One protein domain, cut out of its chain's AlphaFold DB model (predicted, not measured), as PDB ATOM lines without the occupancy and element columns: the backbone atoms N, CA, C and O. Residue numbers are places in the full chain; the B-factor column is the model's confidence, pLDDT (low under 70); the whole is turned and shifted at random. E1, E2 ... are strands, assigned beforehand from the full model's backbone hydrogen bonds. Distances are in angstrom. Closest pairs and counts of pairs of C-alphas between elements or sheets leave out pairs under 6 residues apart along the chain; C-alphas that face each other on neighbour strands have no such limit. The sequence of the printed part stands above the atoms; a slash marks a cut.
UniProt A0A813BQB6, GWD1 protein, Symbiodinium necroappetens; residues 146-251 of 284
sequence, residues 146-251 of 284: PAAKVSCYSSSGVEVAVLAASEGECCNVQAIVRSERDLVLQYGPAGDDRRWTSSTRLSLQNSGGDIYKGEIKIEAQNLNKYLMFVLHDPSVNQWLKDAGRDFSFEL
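What this domain is: This is residues 146 to 251 of the 284 residues of the protein "GWD1 protein" of Symbiodinium necroappetens (UniProt A0A813BQB6). Two strongly twisted sheets lie face to face as a sandwich, the strands of the one crossing those of the other at 33 degrees: a five-strand branched sheet of E4, E5, E7, E8 and E9, and a four-strand sheet of E1, E2, E3 and E6. The sandwich is drawn in along its two sides, where E5 comes near E6 and E9 comes near E1 and E2, while the short E8 lies farthest from the middle. The printed part has 106 residues with no named helix and nine named strands, E1 to E9 along the chain; the class is all strand. The four-strand sheet runs E1 - E2 - E3 - E6, all antiparallel, and the neighbour pairs of the branched sheet are antiparallel too. The whole is compact, with a radius of gyration of the C-alphas of 13.1 A and spans of 36 by 29 by 19 A.

How they stand to each other: Begin in the branched sheet with E7, residues 226 to 233, which has three neighbours. On one side of it, beside residues 226 to 232, you find E4, residues 184 to 190; N 186 and O 230 are 2.9 A apart, within hydrogen-bond range. On the other side of E7 are E8, residues 238 to 240, beside residues 231 to 233, and E9, residues 247 to 250, beside residues 226 to 229. This pairing is staggered: N 233 and O 238 are 2.8 A apart, and N 227 and O 249 are 2.8 A apart. E7 and E8 form a hairpin. Beyond E4, on its other side from E7, look for E5, residues 200 to 203; E4 and E5 form a hairpin, with N 202 and O 185 at 2.8 A. Now cross to the other sheet. E1, residues 149 to 155, E2, residues 158 to 167, and E3, residues 170 to 178, are a meander, each strand the antiparallel neighbour of the one before. Check N 153 and O 160 at 2.7 A, then N 161 and O 176 at 2.8 A. E6, residues 211 to 219, is the edge strand beside E3, with N 175 and O 214 at 2.8 A. Between the sheets, 47 pairs of C-alphas are within 10 A, and the facing parts are 9.6 A centre to centre. The closest C-alphas of E5 and E6 are those of Leu 202 and Gly 214, 7.0 A apart; those of E1 and E9 are Ser 151 and Phe 249, 6.9 A apart. E4 and E6 are near each other, while E3 and E7 are apart.

Where its parts are: Find C-alpha 226 at (0.756, 17.932, -21.158); from there E7 runs 22.9 A to C-alpha 233. E4 runs 19.2 A from C-alpha 184 to C-alpha 190. E5 and E9 have 4 residues each and E8 has 3. In the other sheet, start at C-alpha 149 at (6.399, 16.126, -10.462), from which E1 runs 20.4 A. E2, the longest strand by residues, measures 28.6 A, E3 26.1 A and E6 26.7 A. The last strand, E9, ends at C-alpha 250, at (0.977, 17.989, -16.832).

The domain as a whole: The two C-alphas farthest apart are those of Gly 168 and Val 236, at 39.8 A. The printed part has no cut, and no link is long. The chain changes sheet at the links E3 to E4, which is tight, and E5 to E6 and E6 to E7, which are short. In the link E5 to E6, residues 205 to 206 pair antiparallel with residues 212 to 213 of E6. The mean pLDDT of the printed part is 91.8, and no printed residue is under 70.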
ATOM      1  N   PRO A 146      13.700  14.376  -6.012       87.75
ATOM      2  CA  PRO A 146      12.805  15.251  -5.248       87.75
ATOM      3  C   PRO A 146      12.200  16.416  -6.045       87.75
ATOM      4  O   PRO A 146      11.210  17.001  -5.617       87.75
ATOM      5  N   ALA A 147      12.803  16.777  -7.182       87.19
ATOM      6  CA  ALA A 147      12.294  17.814  -8.075       87.19
ATOM      7  C   ALA A 147      11.232  17.284  -9.057       87.19
ATOM      8  O   ALA A 147      10.602  18.074  -9.763       87.19
ATOM      9  N   ALA A 148      11.039  15.963  -9.128       90.38
ATOM     10  CA  ALA A 148      10.079  15.370 -10.038       90.38
ATOM     11  C   ALA A 148       8.644  15.676  -9.605       90.38
ATOM     12  O   ALA A 148       8.218  15.401  -8.482       90.38
ATOM     13  N   LYS A 149       7.852  16.170 -10.554       90.06
ATOM     14  CA  LYS A 149       6.399  16.126 -10.462       90.06
ATOM     15  C   LYS A 149       5.946  14.693 -10.701       90.06
ATOM     16  O   LYS A 149       6.396  14.063 -11.654       90.06
ATOM     17  N   VAL A 150       5.033  14.200  -9.872       90.38
ATOM     18  CA  VAL A 150       4.552  12.815  -9.935       90.38
ATOM     19  C   VAL A 150       3.040  12.788 -10.115       90.38
ATOM     20  O   VAL A 150       2.313  13.613  -9.563       90.38
ATOM     21  N   SER A 151       2.539  11.850 -10.910       87.88
ATOM     22  CA  SER A 151       1.116  11.513 -10.946       87.88
ATOM     23  C   SER A 151       0.947  10.016 -11.118       87.88
ATOM     24  O   SER A 151       1.668   9.383 -11.886       87.88
ATOM     25  N   CYS A 152      -0.013   9.459 -10.387       88.19
ATOM     26  CA  CYS A 152      -0.327   8.040 -10.412       88.19
ATOM     27  C   CYS A 152      -1.740   7.814 -10.946       88.19
ATOM     28  O   CYS A 152      -2.664   8.567 -10.630       88.19
ATOM     29  N   TYR A 153      -1.907   6.746 -11.708       85.88
ATOM     30  CA  TYR A 153      -3.134   6.363 -12.382       85.88
ATOM     31  C   TYR A 153      -3.382   4.877 -12.142       85.88
ATOM     32  O   TYR A 153      -2.444   4.091 -12.031       85.88
ATOM     33  N   SER A 154      -4.651   4.486 -12.099       82.00
ATOM     34  CA  SER A 154      -5.043   3.082 -12.058       82.00
ATOM     35  C   SER A 154      -6.212   2.867 -13.004       82.00
ATOM     36  O   SER A 154      -7.208   3.589 -12.946       82.00
ATOM     37  N   SER A 155      -6.086   1.897 -13.906       79.00
ATOM     38  CA  SER A 155      -7.164   1.519 -14.816       79.00
ATOM     39  C   SER A 155      -7.016   0.073 -15.258       79.00
ATOM     40  O   SER A 155      -5.939  -0.355 -15.657       79.00
ATOM     41  N   SER A 156      -8.125  -0.672 -15.243       78.44
ATOM     42  CA  SER A 156      -8.204  -2.031 -15.803       78.44
ATOM     43  C   SER A 156      -7.107  -2.981 -15.289       78.44
ATOM     44  O   SER A 156      -6.487  -3.699 -16.072       78.44
ATOM     45  N   GLY A 157      -6.847  -2.945 -13.977       80.69
ATOM     46  CA  GLY A 157      -5.838  -3.789 -13.322       80.69
ATOM     47  C   GLY A 157      -4.389  -3.350 -13.547       80.69
ATOM     48  O   GLY A 157      -3.481  -4.080 -13.178       80.69
ATOM     49  N   VAL A 158      -4.166  -2.183 -14.151       89.12
ATOM     50  CA  VAL A 158      -2.833  -1.616 -14.374       89.12
ATOM     51  C   VAL A 158      -2.662  -0.379 -13.512       89.12
ATOM     52  O   VAL A 158      -3.556   0.471 -13.457       89.12
ATOM     53  N   GLU A 159      -1.504  -0.268 -12.870       92.56
ATOM     54  CA  GLU A 159      -1.085   0.935 -12.155       92.56
ATOM     55  C   GLU A 159       0.036   1.615 -12.930       92.56
ATOM     56  O   GLU A 159       0.941   0.961 -13.443       92.56
ATOM     57  N   VAL A 160      -0.028   2.937 -13.037       93.69
ATOM     58  CA  VAL A 160       0.961   3.734 -13.762       93.69
ATOM     59  C   VAL A 160       1.363   4.908 -12.900       93.69
ATOM     60  O   VAL A 160       0.503   5.647 -12.434       93.69
ATOM     61  N   ALA A 161       2.657   5.127 -12.733       94.75
ATOM     62  CA  ALA A 161       3.211   6.345 -12.179       94.75
ATOM     63  C   ALA A 161       4.063   7.026 -13.244       94.75
ATOM     64  O   ALA A 161       4.890   6.388 -13.890       94.75
ATOM     65  N   VAL A 162       3.845   8.322 -13.422       96.50
ATOM     66  CA  VAL A 162       4.662   9.175 -14.282       96.50
ATOM     67  C   VAL A 162       5.364  10.180 -13.388       96.50
ATOM     68  O   VAL A 162       4.704  10.916 -12.651       96.50
ATOM     69  N   LEU A 163       6.691  10.186 -13.444       95.44
ATOM     70  CA  LEU A 163       7.562  11.123 -12.751       95.44
ATOM     71  C   LEU A 163       8.256  11.974 -13.806       95.44
ATOM     72  O   LEU A 163       8.801  11.427 -14.757       95.44
ATOM     73  N   ALA A 164       8.250  13.295 -13.659       95.00
ATOM     74  CA  ALA A 164       8.900  14.184 -14.612       95.00
ATOM     75  C   ALA A 164       9.632  15.325 -13.920       95.00
ATOM     76  O   ALA A 164       9.045  16.025 -13.093       95.00
ATOM     77  N   ALA A 165      10.878  15.562 -14.314       93.25
ATOM     78  CA  ALA A 165      11.683  16.679 -13.837       93.25
ATOM     79  C   ALA A 165      12.264  17.465 -15.015       93.25
ATOM     80  O   ALA A 165      12.583  16.907 -16.067       93.25
ATOM     81  N   SER A 166      12.385  18.777 -14.835       90.12
ATOM     82  CA  SER A 166      13.145  19.642 -15.733       90.12
ATOM     83  C   SER A 166      14.638  19.460 -15.461       90.12
ATOM     84  O   SER A 166      15.071  19.613 -14.321       90.12
ATOM     85  N   GLU A 167      15.425  19.171 -16.493       85.56
ATOM     86  CA  GLU A 167      16.880  19.046 -16.408       85.56
ATOM     87  C   GLU A 167      17.520  19.757 -17.605       85.56
ATOM     88  O   GLU A 167      17.440  19.296 -18.744       85.56
ATOM     89  N   GLY A 168      18.130  20.920 -17.352       83.50
ATOM     90  CA  GLY A 168      18.669  21.772 -18.412       83.50
ATOM     91  C   GLY A 168      17.585  22.197 -19.408       83.50
ATOM     92  O   GLY A 168      16.551  22.727 -19.011       83.50
ATOM     93  N   GLU A 169      17.823  21.941 -20.695       86.62
ATOM     94  CA  GLU A 169      16.887  22.224 -21.795       86.62
ATOM     95  C   GLU A 169      15.981  21.031 -22.133       86.62
ATOM     96  O   GLU A 169      15.432  20.941 -23.230       86.62
ATOM     97  N   CYS A 170      15.809  20.089 -21.209       90.19
ATOM     98  CA  CYS A 170      14.978  18.914 -21.421       90.19
ATOM     99  C   CYS A 170      14.056  18.671 -20.220       90.19
ATOM    100  O   CYS A 170      14.268  19.162 -19.110       90.19
ATOM    101  N   CYS A 171      13.024  17.869 -20.438       92.88
ATOM    102  CA  CYS A 171      12.253  17.234 -19.387       92.88
ATOM    103  C   CYS A 171      12.463  15.725 -19.475       92.88
ATOM    104  O   CYS A 171      12.150  15.108 -20.497       92.88
ATOM    105  N   ASN A 172      12.997  15.151 -18.402       95.00
ATOM    106  CA  ASN A 172      13.146  13.713 -18.256       95.00
ATOM    107  C   ASN A 172      11.890  13.168 -17.587       95.00
ATOM    108  O   ASN A 172      11.473  13.675 -16.543       95.00
ATOM    109  N   VAL A 173      11.283  12.165 -18.212       96.88
ATOM    110  CA  VAL A 173      10.046  11.533 -17.768       96.88
ATOM    111  C   VAL A 173      10.277  10.038 -17.604       96.88
ATOM    112  O   VAL A 173      10.575   9.347 -18.575       96.88
ATOM    113  N   GLN A 174      10.052   9.539 -16.397       97.50
ATOM    114  CA  GLN A 174      10.033   8.120 -16.086       97.50
ATOM    115  C   GLN A 174       8.582   7.648 -15.960       97.50
ATOM    116  O   GLN A 174       7.795   8.208 -15.194       97.50
ATOM    117  N   ALA A 175       8.235   6.591 -16.686       97.75
ATOM    118  CA  ALA A 175       7.007   5.836 -16.497       97.75
ATOM    119  C   ALA A 175       7.326   4.541 -15.741       97.75
ATOM    120  O   ALA A 175       8.158   3.755 -16.188       97.75
ATOM    121  N   ILE A 176       6.650   4.302 -14.619       97.50
ATOM    122  CA  ILE A 176       6.674   3.038 -13.876       97.50
ATOM    123  C   ILE A 176       5.284   2.423 -14.004       97.50
ATOM    124  O   ILE A 176       4.291   3.058 -13.653       97.50
ATOM    125  N   VAL A 177       5.198   1.205 -14.520       96.69
ATOM    126  CA  VAL A 177       3.937   0.520 -14.809       96.69
ATOM    127  C   VAL A 177       3.927  -0.819 -14.094       96.69
ATOM    128  O   VAL A 177       4.818  -1.632 -14.313       96.69
ATOM    129  N   ARG A 178       2.911  -1.062 -13.266       95.75
ATOM    130  CA  ARG A 178       2.626  -2.386 -12.718       95.75
ATOM    131  C   ARG A 178       1.559  -3.065 -13.563       95.75
ATOM    132  O   ARG A 178       0.450  -2.544 -13.694       95.75
ATOM    133  N   SER A 179       1.908  -4.196 -14.159       93.94
ATOM    134  CA  SER A 179       1.068  -4.935 -15.092       93.94
ATOM    135  C   SER A 179       1.530  -6.388 -15.189       93.94
ATOM    136  O   SER A 179       2.713  -6.658 -15.348       93.94
ATOM    137  N   GLU A 180       0.586  -7.328 -15.210       92.44
ATOM    138  CA  GLU A 180       0.850  -8.739 -15.553       92.44
ATOM    139  C   GLU A 180       1.052  -8.959 -17.066       92.44
ATOM    140  O   GLU A 180       1.254 -10.076 -17.537       92.44
ATOM    141  N   ARG A 181       0.936  -7.884 -17.848       91.88
ATOM    142  CA  ARG A 181       0.936  -7.880 -19.309       91.88
ATOM    143  C   ARG A 181       2.097  -7.046 -19.818       91.88
ATOM    144  O   ARG A 181       2.386  -5.995 -19.243       91.88
ATOM    145  N   ASP A 182       2.690  -7.477 -20.925       92.62
ATOM    146  CA  ASP A 182       3.719  -6.717 -21.628       92.62
ATOM    147  C   ASP A 182       3.061  -5.614 -22.468       92.62
ATOM    148  O   ASP A 182       2.467  -5.870 -23.519       92.62
ATOM    149  N   LEU A 183       3.079  -4.389 -21.942       96.19
ATOM    150  CA  LEU A 183       2.368  -3.247 -22.509       96.19
ATOM    151  C   LEU A 183       3.326  -2.290 -23.218       96.19
ATOM    152  O   LEU A 183       4.439  -2.020 -22.766       96.19
ATOM    153  N   VAL A 184       2.835  -1.684 -24.295       97.69
ATOM    154  CA  VAL A 184       3.520  -0.607 -25.013       97.69
ATOM    155  C   VAL A 184       2.931   0.733 -24.590       97.69
ATOM    156  O   VAL A 184       1.720   0.946 -24.670       97.69
ATOM    157  N   LEU A 185       3.786   1.670 -24.185       98.00
ATOM    158  CA  LEU A 185       3.389   3.044 -23.905       98.00
ATOM    159  C   LEU A 185       3.363   3.843 -25.208       98.00
ATOM    160  O   LEU A 185       4.405   4.083 -25.816       98.00
ATOM    161  N   GLN A 186       2.187   4.291 -25.637       98.06
ATOM    162  CA  GLN A 186       2.075   5.307 -26.681       98.06
ATOM    163  C   GLN A 186       1.873   6.663 -26.013       98.06
ATOM    164  O   GLN A 186       0.967   6.806 -25.199       98.06
ATOM    165  N   TYR A 187       2.708   7.647 -26.340       97.50
ATOM    166  CA  TYR A 187       2.728   8.951 -25.671       97.50
ATOM    167  C   TYR A 187       3.045  10.097 -26.633       97.50
ATOM    168  O   TYR A 187       3.575   9.871 -27.720       97.50
ATOM    169  N   GLY A 188       2.701  11.327 -26.257       96.00
ATOM    170  CA  GLY A 188       2.952  12.498 -27.087       96.00
ATOM    171  C   GLY A 188       2.572  13.828 -26.430       96.00
ATOM    172  O   GLY A 188       1.825  13.846 -25.448       96.00
ATOM    173  N   PRO A 189       3.101  14.952 -26.942       94.50
ATOM    174  CA  PRO A 189       2.808  16.275 -26.410       94.50
ATOM    175  C   PRO A 189       1.375  16.722 -26.735       94.50
ATOM    176  O   PRO A 189       0.819  16.405 -27.791       94.50
ATOM    177  N   ALA A 190       0.791  17.503 -25.827       93.00
ATOM    178  CA  ALA A 190      -0.514  18.129 -26.002       93.00
ATOM    179  C   ALA A 190      -0.606  19.501 -25.320       93.00
ATOM    180  O   ALA A 190      -0.001  19.743 -24.270       93.00
ATOM    181  N   GLY A 191      -1.391  20.389 -25.932       88.31
ATOM    182  CA  GLY A 191      -1.667  21.738 -25.437       88.31
ATOM    183  C   GLY A 191      -2.810  21.795 -24.426       88.31
ATOM    184  O   GLY A 191      -3.246  20.782 -23.883       88.31
ATOM    185  N   ASP A 192      -3.327  22.999 -24.176       84.81
ATOM    186  CA  ASP A 192      -4.425  23.228 -23.223       84.81
ATOM    187  C   ASP A 192      -5.704  22.437 -23.538       84.81
ATOM    188  O   ASP A 192      -6.445  22.072 -22.623       84.81
ATOM    189  N   ASP A 193      -5.943  22.142 -24.816       85.12
ATOM    190  CA  ASP A 193      -7.082  21.356 -25.296       85.12
ATOM    191  C   ASP A 193      -6.891  19.837 -25.145       85.12
ATOM    192  O   ASP A 193      -7.812  19.070 -25.436       85.12
ATOM    193  N   ARG A 194      -5.709  19.407 -24.672       85.69
ATOM    194  CA  ARG A 194      -5.294  18.008 -24.494       85.69
ATOM    195  C   ARG A 194      -5.396  17.163 -25.762       85.69
ATOM    196  O   ARG A 194      -5.519  15.940 -25.686       85.69
ATOM    197  N   ARG A 195      -5.339  17.794 -26.936       90.38
ATOM    198  CA  ARG A 195      -5.240  17.072 -28.202       90.38
ATOM    199  C   ARG A 195      -3.785  16.731 -28.479       90.38
ATOM    200  O   ARG A 195      -2.904  17.581 -28.374       90.38
ATOM    201  N   TRP A 196      -3.559  15.477 -28.843       92.31
ATOM    202  CA  TRP A 196      -2.265  14.992 -29.301       92.31
ATOM    203  C   TRP A 196      -1.810  15.791 -30.522       92.31
ATOM    204  O   TRP A 196      -2.565  15.913 -31.489       92.31
ATOM    205  N   THR A 197      -0.583  16.306 -30.501       91.44
ATOM    206  CA  THR A 197       0.028  16.931 -31.688       91.44
ATOM    207  C   THR A 197       0.889  15.945 -32.474       91.44
ATOM    208  O   THR A 197       1.010  16.053 -33.691       91.44
ATOM    209  N   SER A 198       1.456  14.951 -31.792       93.50
ATOM    210  CA  SER A 198       2.186  13.814 -32.354       93.50
ATOM    211  C   SER A 198       2.138  12.644 -31.366       93.50
ATOM    212  O   SER A 198       1.681  12.814 -30.235       93.50
ATOM    213  N   SER A 199       2.583  11.451 -31.767       96.06
ATOM    214  CA  SER A 199       2.724  10.325 -30.838       96.06
ATOM    215  C   SER A 199       3.905   9.428 -31.187       96.06
ATOM    216  O   SER A 199       4.139   9.153 -32.363       96.06
ATOM    217  N   THR A 200       4.554   8.898 -30.158       97.00
ATOM    218  CA  THR A 200       5.652   7.929 -30.217       97.00
ATOM    219  C   THR A 200       5.266   6.689 -29.413       97.00
ATOM    220  O   THR A 200       4.448   6.770 -28.496       97.00
ATOM    221  N   ARG A 201       5.831   5.528 -29.759       97.75
ATOM    222  CA  ARG A 201       5.673   4.285 -28.994       97.75
ATOM    223  C   ARG A 201       6.971   3.928 -28.283       97.75
ATOM    224  O   ARG A 201       8.037   3.997 -28.887       97.75
ATOM    225  N   LEU A 202       6.853   3.520 -27.027       97.69
ATOM    226  CA  LEU A 202       7.933   3.054 -26.170       97.69
ATOM    227  C   LEU A 202       7.574   1.673 -25.624       97.69
ATOM    228  O   LEU A 202       6.571   1.515 -24.927       97.69
ATOM    229  N   SER A 203       8.409   0.686 -25.931       96.50
ATOM    230  CA  SER A 203       8.366  -0.608 -25.252       96.50
ATOM    231  C   SER A 203       8.921  -0.445 -23.844       96.50
ATOM    232  O   SER A 203      10.017   0.093 -23.667       96.50
ATOM    233  N   LEU A 204       8.159  -0.886 -22.850       96.94
ATOM    234  CA  LEU A 204       8.577  -0.800 -21.460       96.94
ATOM    235  C   LEU A 204       9.529  -1.955 -21.129       96.94
ATOM    236  O   LEU A 204       9.369  -3.074 -21.604       96.94
ATOM    237  N   GLN A 205      10.531  -1.683 -20.304       96.56
ATOM    238  CA  GLN A 205      11.513  -2.669 -19.867       96.56
ATOM    239  C   GLN A 205      11.049  -3.319 -18.563       96.56
ATOM    240  O   GLN A 205      10.816  -2.619 -17.575       96.56
ATOM    241  N   ASN A 206      10.939  -4.651 -18.533       95.44
ATOM    242  CA  ASN A 206      10.640  -5.376 -17.297       95.44
ATOM    243  C   ASN A 206      11.784  -5.161 -16.287       95.44
ATOM    244  O   ASN A 206      12.954  -5.389 -16.593       95.44
ATOM    245  N   SER A 207      11.436  -4.680 -15.097       93.19
ATOM    246  CA  SER A 207      12.357  -4.358 -14.000       93.19
ATOM    247  C   SER A 207      12.258  -5.352 -12.832       93.19
ATOM    248  O   SER A 207      12.791  -5.080 -11.759       93.19
ATOM    249  N   GLY A 208      11.585  -6.487 -13.036       91.62
ATOM    250  CA  GLY A 208      11.327  -7.531 -12.048       91.62
ATOM    251  C   GLY A 208       9.837  -7.686 -11.732       91.62
ATOM    252  O   GLY A 208       9.124  -6.703 -11.541       91.62
ATOM    253  N   GLY A 209       9.374  -8.937 -11.643       92.38
ATOM    254  CA  GLY A 209       7.974  -9.250 -11.347       92.38
ATOM    255  C   GLY A 209       7.017  -8.654 -12.382       92.38
ATOM    256  O   GLY A 209       7.222  -8.801 -13.588       92.38
ATOM    257  N   ASP A 210       5.990  -7.970 -11.889       94.69
ATOM    258  CA  ASP A 210       4.970  -7.254 -12.658       94.69
ATOM    259  C   ASP A 210       5.324  -5.772 -12.890       94.69
ATOM    260  O   ASP A 210       4.473  -4.995 -13.318       94.69
ATOM    261  N   ILE A 211       6.568  -5.354 -12.624       97.00
ATOM    262  CA  ILE A 211       7.009  -3.964 -12.766       97.00
ATOM    263  C   ILE A 211       7.751  -3.756 -14.082       97.00
ATOM    264  O   ILE A 211       8.750  -4.407 -14.385       97.00
ATOM    265  N   TYR A 212       7.311  -2.748 -14.821       97.75
ATOM    266  CA  TYR A 212       7.882  -2.295 -16.078       97.75
ATOM    267  C   TYR A 212       8.254  -0.815 -15.979       97.75
ATOM    268  O   TYR A 212       7.571  -0.035 -15.313       97.75
ATOM    269  N   LYS A 213       9.334  -0.407 -16.646       97.69
ATOM    270  CA  LYS A 213       9.813   0.980 -16.652       97.69
ATOM    271  C   LYS A 213      10.081   1.482 -18.062       97.69
ATOM    272  O   LYS A 213      10.506   0.731 -18.934       97.69
ATOM    273  N   GLY A 214       9.845   2.766 -18.281       97.62
ATOM    274  CA  GLY A 214      10.168   3.456 -19.521       97.62
ATOM    275  C   GLY A 214      10.734   4.835 -19.227       97.62
ATOM    276  O   GLY A 214      10.238   5.523 -18.341       97.62
ATOM    277  N   GLU A 215      11.746   5.233 -19.986       97.19
ATOM    278  CA  GLU A 215      12.354   6.559 -19.896       97.19
ATOM    279  C   GLU A 215      12.067   7.329 -21.185       97.19
ATOM    280  O   GLU A 215      12.232   6.813 -22.293       97.19
ATOM    281  N   ILE A 216      11.624   8.572 -21.039       96.69
ATOM    282  CA  ILE A 216      11.307   9.482 -22.133       96.69
ATOM    283  C   ILE A 216      12.064  10.780 -21.882       96.69
ATOM    284  O   ILE A 216      11.944  11.393 -20.824       96.69
ATOM    285  N   LYS A 217      12.785  11.245 -22.898       95.06
ATOM    286  CA  LYS A 217      13.404  12.566 -22.901       95.06
ATOM    287  C   LYS A 217      12.634  13.486 -23.842       95.06
ATOM    288  O   LYS A 217      12.466  13.168 -25.019       95.06
ATOM    289  N   ILE A 218      12.154  14.613 -23.324       92.81
ATOM    290  CA  ILE A 218      11.418  15.624 -24.087       92.81
ATOM    291  C   ILE A 218      12.267  16.891 -24.152       92.81
ATOM    292  O   ILE A 218      12.495  17.539 -23.137       92.81
ATOM    293  N   GLU A 219      12.728  17.252 -25.342       90.94
ATOM    294  CA  GLU A 219      13.466  18.502 -25.566       90.94
ATOM    295  C   GLU A 219      12.574  19.731 -25.314       90.94
ATOM    296  O   GLU A 219      11.385  19.700 -25.637       90.94
ATOM    297  N   ALA A 220      13.133  20.830 -24.793       84.56
ATOM    298  CA  ALA A 220      12.391  22.046 -24.430       84.56
ATOM    299  C   ALA A 220      11.537  22.594 -25.581       84.56
ATOM    300  O   ALA A 220      10.395  22.994 -25.373       84.56
ATOM    301  N   GLN A 221      12.061  22.550 -26.808       84.81
ATOM    302  CA  GLN A 221      11.352  22.984 -28.017       84.81
ATOM    303  C   GLN A 221      10.108  22.141 -28.345       84.81
ATOM    304  O   GLN A 221       9.201  22.609 -29.029       84.81
ATOM    305  N   ASN A 222      10.071  20.898 -27.863       84.25
ATOM    306  CA  ASN A 222       8.961  19.966 -28.033       84.25
ATOM    307  C   ASN A 222       8.082  19.892 -26.778       84.25
ATOM    308  O   ASN A 222       7.093  19.153 -26.763       84.25
ATOM    309  N   LEU A 223       8.444  20.620 -25.715       83.06
ATOM    310  CA  LEU A 223       7.676  20.639 -24.490       83.06
ATOM    311  C   LEU A 223       6.346  21.341 -24.746       83.06
ATOM    312  O   LEU A 223       6.280  22.459 -25.256       83.06
ATOM    313  N   ASN A 224       5.275  20.680 -24.343       88.31
ATOM    314  CA  ASN A 224       3.955  21.276 -24.292       88.31
ATOM    315  C   ASN A 224       3.424  21.166 -22.861       88.31
ATOM    316  O   ASN A 224       4.104  20.657 -21.968       88.31
ATOM    317  N   LYS A 225       2.214  21.657 -22.609       88.81
ATOM    318  CA  LYS A 225       1.654  21.652 -21.257       88.81
ATOM    319  C   LYS A 225       1.452  20.236 -20.717       88.81
ATOM    320  O   LYS A 225       1.672  20.006 -19.529       88.81
ATOM    321  N   TYR A 226       1.036  19.302 -21.565       92.25
ATOM    322  CA  TYR A 226       0.756  17.932 -21.158       92.25
ATOM    323  C   TYR A 226       1.532  16.910 -21.983       92.25
ATOM    324  O   TYR A 226       1.759  17.085 -23.179       92.25
ATOM    325  N   LEU A 227       1.861  15.806 -21.324       94.44
ATOM    326  CA  LEU A 227       2.162  14.523 -21.928       94.44
ATOM    327  C   LEU A 227       0.878  13.689 -21.898       94.44
ATOM    328  O   LEU A 227       0.405  13.296 -20.827       94.44
ATOM    329  N   MET A 228       0.296  13.448 -23.067       95.06
ATOM    330  CA  MET A 228      -0.794  12.491 -23.225       95.06
ATOM    331  C   MET A 228      -0.210  11.103 -23.434       95.06
ATOM    332  O   MET A 228       0.816  10.963 -24.102       95.06
ATOM    333  N   PHE A 229      -0.845  10.079 -22.870       96.44
ATOM    334  CA  PHE A 229      -0.426   8.702 -23.085       96.44
ATOM    335  C   PHE A 229      -1.575   7.692 -22.986       96.44
ATOM    336  O   PHE A 229      -2.618   7.947 -22.387       96.44
ATOM    337  N   VAL A 230      -1.374   6.526 -23.595       96.56
ATOM    338  CA  VAL A 230      -2.208   5.323 -23.480       96.56
ATOM    339  C   VAL A 230      -1.302   4.100 -23.412       96.56
ATOM    340  O   VAL A 230      -0.170   4.131 -23.900       96.56
ATOM    341  N   LEU A 231      -1.802   3.014 -22.829       96.81
ATOM    342  CA  LEU A 231      -1.113   1.727 -22.857       96.81
ATOM    343  C   LEU A 231      -1.796   0.817 -23.878       96.81
ATOM    344  O   LEU A 231      -3.023   0.726 -23.917       96.81
ATOM    345  N   HIS A 232      -1.001   0.166 -24.716       96.50
ATOM    346  CA  HIS A 232      -1.458  -0.803 -25.702       96.50
ATOM    347  C   HIS A 232      -1.018  -2.194 -25.279       96.50
ATOM    348  O   HIS A 232       0.156  -2.416 -24.995       96.50
ATOM    349  N   ASP A 233      -1.971  -3.112 -25.248       95.19
ATOM    350  CA  ASP A 233      -1.729  -4.534 -25.099       95.19
ATOM    351  C   ASP A 233      -1.663  -5.162 -26.499       95.19
ATOM    352  O   ASP A 233      -2.706  -5.317 -27.149       95.19
ATOM    353  N   PRO A 234      -0.462  -5.500 -27.001       94.69
ATOM    354  CA  PRO A 234      -0.309  -6.057 -28.335       94.69
ATOM    355  C   PRO A 234      -0.852  -7.485 -28.444       94.69
ATOM    356  O   PRO A 234      -1.186  -7.906 -29.549       94.69
ATOM    357  N   SER A 235      -0.981  -8.217 -27.329       93.94
ATOM    358  CA  SER A 235      -1.413  -9.621 -27.335       93.94
ATOM    359  C   SER A 235      -2.895  -9.777 -27.686       93.94
ATOM    360  O   SER A 235      -3.276 -10.699 -28.404       93.94
ATOM    361  N   VAL A 236      -3.722  -8.832 -27.233       94.50
ATOM    362  CA  VAL A 236      -5.174  -8.799 -27.479       94.50
ATOM    363  C   VAL A 236      -5.618  -7.559 -28.255       94.50
ATOM    364  O   VAL A 236      -6.812  -7.312 -28.416       94.50
ATOM    365  N   ASN A 237      -4.661  -6.767 -28.742       95.06
ATOM    366  CA  ASN A 237      -4.876  -5.500 -29.437       95.06
ATOM    367  C   ASN A 237      -5.831  -4.548 -28.683       95.06
ATOM    368  O   ASN A 237      -6.736  -3.946 -29.268       95.06
ATOM    369  N   GLN A 238      -5.640  -4.426 -27.368       93.75
ATOM    370  CA  GLN A 238      -6.495  -3.622 -26.497       93.75
ATOM    371  C   GLN A 238      -5.808  -2.315 -26.102       93.75
ATOM    372  O   GLN A 238      -4.630  -2.285 -25.760       93.75
ATOM    373  N   TRP A 239      -6.575  -1.225 -26.095       94.12
ATOM    374  CA  TRP A 239      -6.132   0.071 -25.588       94.12
ATOM    375  C   TRP A 239      -6.645   0.292 -24.172       94.12
ATOM    376  O   TRP A 239      -7.848   0.216 -23.921       94.12
ATOM    377  N   LEU A 240      -5.736   0.617 -23.262       92.12
ATOM    378  CA  LEU A 240      -6.032   0.945 -21.877       92.12
ATOM    379  C   LEU A 240      -5.976   2.461 -21.693       92.12
ATOM    380  O   LEU A 240      -5.052   3.137 -22.152       92.12
ATOM    381  N   LYS A 241      -7.005   2.979 -21.027       88.81
ATOM    382  CA  LYS A 241      -7.334   4.403 -20.911       88.81
ATOM    383  C   LYS A 241      -7.797   4.728 -19.488       88.81
ATOM    384  O   LYS A 241      -8.312   3.844 -18.801       88.81
ATOM    385  N   ASP A 242      -7.688   5.980 -19.056       80.12
ATOM    386  CA  ASP A 242      -8.258   6.485 -17.800       80.12
ATOM    387  C   ASP A 242      -9.764   6.741 -17.946       80.12
ATOM    388  O   ASP A 242     -10.194   7.754 -18.506       80.12
ATOM    389  N   ALA A 243     -10.584   5.807 -17.454       73.06
ATOM    390  CA  ALA A 243     -12.045   5.933 -17.448       73.06
ATOM    391  C   ALA A 243     -12.638   6.348 -18.817       73.06
ATOM    392  O   ALA A 243     -13.540   7.182 -18.902       73.06
ATOM    393  N   GLY A 244     -12.107   5.777 -19.906       77.44
ATOM    394  CA  GLY A 244     -12.534   6.060 -21.283       77.44
ATOM    395  C   GLY A 244     -11.846   7.256 -21.953       77.44
ATOM    396  O   GLY A 244     -12.130   7.540 -23.116       77.44
ATOM    397  N   ARG A 245     -10.922   7.936 -21.268       84.00
ATOM    398  CA  ARG A 245     -10.101   9.034 -21.804       84.00
ATOM    399  C   ARG A 245      -8.629   8.648 -21.793       84.00
ATOM    400  O   ARG A 245      -8.205   7.829 -20.989       84.00
ATOM    401  N   ASP A 246      -7.838   9.251 -22.659       91.06
ATOM    402  CA  ASP A 246      -6.391   9.044 -22.622       91.06
ATOM    403  C   ASP A 246      -5.817   9.608 -21.309       91.06
ATOM    404  O   ASP A 246      -6.350  10.579 -20.755       91.06
ATOM    405  N   PHE A 247      -4.748   9.001 -20.795       90.62
ATOM    406  CA  PHE A 247      -4.088   9.496 -19.592       90.62
ATOM    407  C   PHE A 247      -3.394  10.823 -19.897       90.62
ATOM    408  O   PHE A 247      -2.832  11.009 -20.974       90.62
ATOM    409  N   SER A 248      -3.413  11.747 -18.938       90.31
ATOM    410  CA  SER A 248      -2.791  13.061 -19.095       90.31
ATOM    411  C   SER A 248      -1.906  13.384 -17.906       90.31
ATOM    412  O   SER A 248      -2.390  13.398 -16.770       90.31
ATOM    413  N   PHE A 249      -0.655  13.729 -18.177       90.50
ATOM    414  CA  PHE A 249       0.305  14.214 -17.197       90.50
ATOM    415  C   PHE A 249       0.685  15.660 -17.529       90.50
ATOM    416  O   PHE A 249       1.088  15.942 -18.652       90.50
ATOM    417  N   GLU A 250       0.538  16.605 -16.596       89.06
ATOM    418  CA  GLU A 250       0.977  17.989 -16.832       89.06
ATOM    419  C   GLU A 250       2.477  18.110 -16.559       89.06
ATOM    420  O   GLU A 250       2.904  17.952 -15.414       89.06
ATOM    421  N   LEU A 251       3.248  18.452 -17.589       90.25
ATOM    422  CA  LEU A 251       4.702  18.551 -17.521       90.25
ATOM    423  C   LEU A 251       5.158  19.728 -16.631       90.25
ATOM    424  O   LEU A 251       4.471  20.755 -16.553       90.25
TER     425      LEU A 251